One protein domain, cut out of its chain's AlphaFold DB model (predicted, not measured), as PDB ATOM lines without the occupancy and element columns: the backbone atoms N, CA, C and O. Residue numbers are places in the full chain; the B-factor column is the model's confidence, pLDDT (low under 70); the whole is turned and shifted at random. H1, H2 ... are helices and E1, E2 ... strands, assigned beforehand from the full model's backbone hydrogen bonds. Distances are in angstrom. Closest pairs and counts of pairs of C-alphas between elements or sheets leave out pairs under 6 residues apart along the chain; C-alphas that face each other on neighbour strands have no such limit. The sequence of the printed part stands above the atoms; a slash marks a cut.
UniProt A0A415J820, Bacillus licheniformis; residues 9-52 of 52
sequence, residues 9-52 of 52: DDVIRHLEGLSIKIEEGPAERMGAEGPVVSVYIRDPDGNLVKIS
ATOM      1  N   ASP A   9     220.047 199.042 228.086       85.06
ATOM      2  CA  ASP A   9     219.019 198.305 228.830       85.06
ATOM      3  C   ASP A   9     219.591 197.609 230.076       85.06
ATOM      4  O   ASP A   9     219.003 197.652 231.154       85.06
ATOM      5  N   ASP A  10     220.791 197.036 229.952       87.69
ATOM      6  CA  ASP A  10     221.490 196.370 231.053       87.69
ATOM      7  C   ASP A  10     221.934 197.392 232.107       87.69
ATOM      8  O   ASP A  10     221.764 197.185 233.308       87.69
ATOM      9  N   VAL A  11     222.396 198.563 231.648       87.44
ATOM     10  CA  VAL A  11     222.706 199.706 232.515       87.44
ATOM     11  C   VAL A  11     221.465 200.156 233.278       87.44
ATOM     12  O   VAL A  11     221.537 200.330 234.491       87.44
ATOM     13  N   ILE A  12     220.325 200.320 232.603       87.38
ATOM     14  CA  ILE A  12     219.062 200.720 233.241       87.38
ATOM     15  C   ILE A  12     218.673 199.710 234.317       87.38
ATOM     16  O   ILE A  12     218.464 200.102 235.460       87.38
ATOM     17  N   ARG A  13     218.669 198.414 233.993       89.69
ATOM     18  CA  ARG A  13     218.349 197.351 234.958       89.69
ATOM     19  C   ARG A  13     219.295 197.339 236.151       89.69
ATOM     20  O   ARG A  13     218.856 197.117 237.278       89.69
ATOM     21  N   HIS A  14     220.583 197.582 235.924       89.69
ATOM     22  CA  HIS A  14     221.563 197.678 236.997       89.69
ATOM     23  C   HIS A  14     221.296 198.890 237.899       89.69
ATOM     24  O   HIS A  14     221.284 198.753 239.120       89.69
ATOM     25  N   LEU A  15     221.025 200.059 237.310       88.88
ATOM     26  CA  LEU A  15     220.675 201.279 238.042       88.88
ATOM     27  C   LEU A  15     219.382 201.101 238.847       88.88
ATOM     28  O   LEU A  15     219.353 201.451 240.026       88.88
ATOM     29  N   GLU A  16     218.349 200.498 238.261       88.25
ATOM     30  CA  GLU A  16     217.096 200.181 238.955       88.25
ATOM     31  C   GLU A  16     217.317 199.194 240.109       88.25
ATOM     32  O   GLU A  16     216.794 199.402 241.204       88.25
ATOM     33  N   GLY A  17     218.150 198.166 239.913       90.69
ATOM     34  CA  GLY A  17     218.540 197.226 240.969       90.69
ATOM     35  C   GLY A  17     219.298 197.892 242.122       90.69
ATOM     36  O   GLY A  17     219.164 197.482 243.275       90.69
ATOM     37  N   LEU A  18     220.038 198.962 241.830       89.62
ATOM     38  CA  LEU A  18     220.703 199.813 242.817       89.62
ATOM     39  C   LEU A  18     219.787 200.905 243.399       89.62
ATOM     40  O   LEU A  18     220.249 201.719 244.197       89.62
ATOM     41  N   SER A  19     218.501 200.936 243.028       89.00
ATOM     42  CA  SER A  19     217.549 201.999 243.391       89.00
ATOM     43  C   SER A  19     218.015 203.408 242.994       89.00
ATOM     44  O   SER A  19     217.650 204.399 243.629       89.00
ATOM     45  N   ILE A  20     218.815 203.515 241.931       89.00
ATOM     46  CA  ILE A  20     219.252 204.791 241.369       89.00
ATOM     47  C   ILE A  20     218.168 205.292 240.422       89.00
ATOM     48  O   ILE A  20     217.791 204.628 239.457       89.00
ATOM     49  N   LYS A  21     217.675 206.503 240.685       89.12
ATOM     50  CA  LYS A  21     216.671 207.139 239.840       89.12
ATOM     51  C   LYS A  21     217.315 207.685 238.567       89.12
ATOM     52  O   LYS A  21     218.238 208.497 238.624       89.12
ATOM     53  N   ILE A  22     216.769 207.280 237.427       89.56
ATOM     54  CA  ILE A  22     217.076 207.884 236.132       89.56
ATOM     55  C   ILE A  22     216.286 209.189 236.030       89.56
ATOM     56  O   ILE A  22     215.063 209.196 236.161       89.56
ATOM     57  N   GLU A  23     216.994 210.303 235.858       89.56
ATOM     58  CA  GLU A  23     216.383 211.622 235.663       89.56
ATOM     59  C   GLU A  23     215.876 211.795 234.234       89.56
ATOM     60  O   GLU A  23     214.785 212.317 234.026       89.56
ATOM     61  N   GLU A  24     216.655 211.346 233.247       85.56
ATOM     62  CA  GLU A  24     216.305 211.450 231.831       85.56
ATOM     63  C   GLU A  24     216.863 210.249 231.052       85.56
ATOM     64  O   GLU A  24     218.000 209.824 231.267       85.56
ATOM     65  N   GLY A  25     216.074 209.711 230.122       83.69
ATOM     66  CA  GLY A  25     216.452 208.601 229.245       83.69
ATOM     67  C   GLY A  25     215.710 207.286 229.538       83.69
ATOM     68  O   GLY A  25     214.905 207.238 230.468       83.69
ATOM     69  N   PRO A  26     215.955 206.223 228.745       86.88
ATOM     70  CA  PRO A  26     216.891 206.149 227.618       86.88
ATOM     71  C   PRO A  26     216.472 207.037 226.446       86.88
ATOM     72  O   PRO A  26     215.349 206.948 225.957       86.88
ATOM     73  N   ALA A  27     217.383 207.895 225.991       83.00
ATOM     74  CA  ALA A  27     217.154 208.763 224.842       83.00
ATOM     75  C   ALA A  27     218.277 208.597 223.821       83.00
ATOM     76  O   ALA A  27     219.460 208.598 224.174       83.00
ATOM     77  N   GLU A  28     217.907 208.485 222.548       82.44
ATOM     78  CA  GLU A  28     218.860 208.506 221.444       82.44
ATOM     79  C   GLU A  28     219.467 209.906 221.316       82.44
ATOM     80  O   GLU A  28     218.776 210.909 221.129       82.44
ATOM     81  N   ARG A  29     220.788 209.985 221.436       83.06
ATOM     82  CA  ARG A  29     221.571 211.208 221.270       83.06
ATOM     83  C   ARG A  29     222.579 210.998 220.150       83.06
ATOM     84  O   ARG A  29     223.095 209.906 219.971       83.06
ATOM     85  N   MET A  30     222.911 212.049 219.407       77.00
ATOM     86  CA  MET A  30     224.048 211.985 218.485       77.00
ATOM     87  C   MET A  30     225.347 212.064 219.287       77.00
ATOM     88  O   MET A  30     225.687 213.111 219.839       77.00
ATOM     89  N   GLY A  31     226.043 210.936 219.380       74.62
ATOM     90  CA  GLY A  31     227.434 210.876 219.803       74.62
ATOM     91  C   GLY A  31     228.376 211.281 218.668       74.62
ATOM     92  O   GLY A  31     227.957 211.521 217.538       74.62
ATOM     93  N   ALA A  32     229.674 211.332 218.972       73.31
ATOM     94  CA  ALA A  32     230.708 211.665 217.989       73.31
ATOM     95  C   ALA A  32     230.797 210.647 216.833       73.31
ATOM     96  O   ALA A  32     231.240 210.999 215.745       73.31
ATOM     97  N   GLU A  33     230.354 209.408 217.064       73.50
ATOM     98  CA  GLU A  33     230.469 208.287 216.120       73.50
ATOM     99  C   GLU A  33     229.113 207.826 215.550       73.50
ATOM    100  O   GLU A  33     229.066 206.903 214.743       73.50
ATOM    101  N   GLY A  34     228.001 208.465 215.939       76.06
ATOM    102  CA  GLY A  34     226.653 208.089 215.498       76.06
ATOM    103  C   GLY A  34     225.588 208.192 216.598       76.06
ATOM    104  O   GLY A  34     225.869 208.709 217.683       76.06
ATOM    105  N   PRO A  35     224.348 207.740 216.331       77.44
ATOM    106  CA  PRO A  35     223.296 207.684 217.341       77.44
ATOM    107  C   PRO A  35     223.688 206.718 218.467       77.44
ATOM    108  O   PRO A  35     223.995 205.553 218.235       77.44
ATOM    109  N   VAL A  36     223.692 207.228 219.694       83.12
ATOM    110  CA  VAL A  36     224.055 206.541 220.932       83.12
ATOM    111  C   VAL A  36     222.930 206.751 221.932       83.12
ATOM    112  O   VAL A  36     222.503 207.881 222.172       83.12
ATOM    113  N   VAL A  37     222.455 205.674 222.548       86.38
ATOM    114  CA  VAL A  37     221.447 205.778 223.603       86.38
ATOM    115  C   VAL A  37     222.139 206.171 224.900       86.38
ATOM    116  O   VAL A  37     223.094 205.525 225.316       86.38
ATOM    117  N   SER A  38     221.685 207.250 225.528       87.56
ATOM    118  CA  SER A  38     222.236 207.730 226.796       87.56
ATOM    119  C   SER A  38     221.164 207.779 227.882       87.56
ATOM    120  O   SER A  38     219.994 208.051 227.599       87.56
ATOM    121  N   VAL A  39     221.585 207.576 229.129       90.62
ATOM    122  CA  VAL A  39     220.781 207.831 230.332       90.62
ATOM    123  C   VAL A  39     221.479 208.843 231.229       90.62
ATOM    124  O   VAL A  39     222.708 208.958 231.233       90.62
ATOM    125  N   TYR A  40     220.684 209.582 231.987       90.25
ATOM    126  CA  TYR A  40     221.132 210.637 232.875       90.25
ATOM    127  C   TYR A  40     220.670 210.338 234.295       90.25
ATOM    128  O   TYR A  40     219.487 210.099 234.538       90.25
ATOM    129  N   ILE A  41     221.609 210.373 235.233       92.06
ATOM    130  CA  ILE A  41     221.362 210.153 236.660       92.06
ATOM    131  C   ILE A  41     221.957 211.297 237.478       92.06
ATOM    132  O   ILE A  41     222.861 212.000 237.017       92.06
ATOM    133  N   ARG A  42     221.471 211.461 238.709       91.94
ATOM    134  CA  ARG A  42     222.111 212.314 239.715       91.94
ATOM    135  C   ARG A  42     222.959 211.457 240.629       91.94
ATOM    136  O   ARG A  42     222.475 210.458 241.159       91.94
ATOM    137  N   ASP A  43     224.204 211.862 240.820       89.19
ATOM    138  CA  ASP A  43     224.999 211.329 241.919       89.19
ATOM    139  C   ASP A  43     224.563 211.979 243.260       89.19
ATOM    140  O   ASP A  43     223.821 212.967 243.244       89.19
ATOM    141  N   PRO A  44     224.980 211.445 244.421       86.69
ATOM    142  CA  PRO A  44     224.655 212.001 245.739       86.69
ATOM    143  C   PRO A  44     225.039 213.475 245.944       86.69
ATOM    144  O   PRO A  44     224.330 214.185 246.658       86.69
ATOM    145  N   ASP A  45     226.107 213.953 245.305       90.56
ATOM    146  CA  ASP A  45     226.520 215.363 245.303       90.56
ATOM    147  C   ASP A  45     225.663 216.228 244.359       90.56
ATOM    148  O   ASP A  45     225.822 217.446 244.273       90.56
ATOM    149  N   GLY A  46     224.716 215.608 243.654       87.12
ATOM    150  CA  GLY A  46     223.792 216.271 242.753       87.12
ATOM    151  C   GLY A  46     224.400 216.602 241.396       87.12
ATOM    152  O   GLY A  46     223.806 217.392 240.664       87.12
ATOM    153  N   ASN A  47     225.533 216.025 241.000       91.00
ATOM    154  CA  ASN A  47     226.041 216.209 239.645       91.00
ATOM    155  C   ASN A  47     225.243 215.355 238.661       91.00
ATOM    156  O   ASN A  47     224.825 214.233 238.949       91.00
ATOM    157  N   LEU A  48     225.033 215.910 237.469       89.81
ATOM    158  CA  LEU A  48     224.389 215.198 236.377       89.81
ATOM    159  C   LEU A  48     225.419 214.295 235.692       89.81
ATOM    160  O   LEU A  48     226.348 214.775 235.038       89.81
ATOM    161  N   VAL A  49     225.237 212.985 235.820       89.44
ATOM    162  CA  VAL A  49     226.093 211.976 235.196       89.44
ATOM    163  C   VAL A  49     225.380 211.413 233.977       89.44
ATOM    164  O   VAL A  49     224.262 210.915 234.069       89.44
ATOM    165  N   LYS A  50     226.052 211.478 232.825       88.12
ATOM    166  CA  LYS A  50     225.605 210.859 231.574       88.12
ATOM    167  C   LYS A  50     226.317 209.524 231.372       88.12
ATOM    168  O   LYS A  50     227.551 209.492 231.405       88.12
ATOM    169  N   ILE A  51     225.548 208.474 231.100       84.88
ATOM    170  CA  ILE A  51     226.040 207.128 230.790       84.88
ATOM    171  C   ILE A  51     225.609 206.765 229.369       84.88
ATOM    172  O   ILE A  51     224.450 206.978 229.007       84.88
ATOM    173  N   SER A  52     226.557 206.260 228.579       80.12
ATOM    174  CA  SER A  52     226.413 205.908 227.162       80.12
ATOM    175  C   SER A  52     227.283 204.720 226.781       80.12
ATOM    176  O   SER A  52     228.339 204.552 227.437       80.12
TER     177      SER A  52
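What this domain is: This is residues 9 to 52 of the 52 residues of a protein of Bacillus licheniformis (UniProt A0A415J820). What is the shape? A long, twisted hairpin of E1 and E2, with short E3 beside E2, makes one sheet; helix H1 covers part of one face. What is printed? The printed part has 44 residues, class mixed, in order H1, E1, E2, E3; the sheet E1 - E2 - E3 is an antiparallel meander, each strand pairing with the one before. It is only just compact, close to loose: radius of gyration of the C-alphas 10.8 A, spans 30 by 22 by 12 A.

Where its parts are: Where are the strands? E2, residues 34 to 42, spans 25.0 A; E1, residues 22 to 31, spans 19.6 A and bends by 71 degrees at residue 28. E3, residues 48 to 51, spans 10.0 A, ending at C-alpha 51 (226.040, 207.128, 230.790). Where is the helix? H1, residues 9 to 17, spans 12.2 A from C-alpha 9 (219.019, 198.305, 228.830).

How they stand to each other: Which atoms pair? In hairpin E1 and E2, N 29 and O 36 are within hydrogen-bond range, 2.8 A; in hairpin E2 and E3, N 41 and O 49, 2.9 A. Where is H1? H1 is on the sheet, height 9.8 A, along E2 at 2 degrees on the local plane; its closest C-alphas to E1 are Leu 15 and Ile 22, 7.8 A. Every O i to N i+4 pair in H1 is within hydrogen-bond range.

The domain as a whole: How large? The farthest C-alphas, Ser 19 and Glu 33, are 30.8 A apart. Any cut or weakness? The printed part has no cut, its three links are tight, and no printed residue is under 70 in pLDDT.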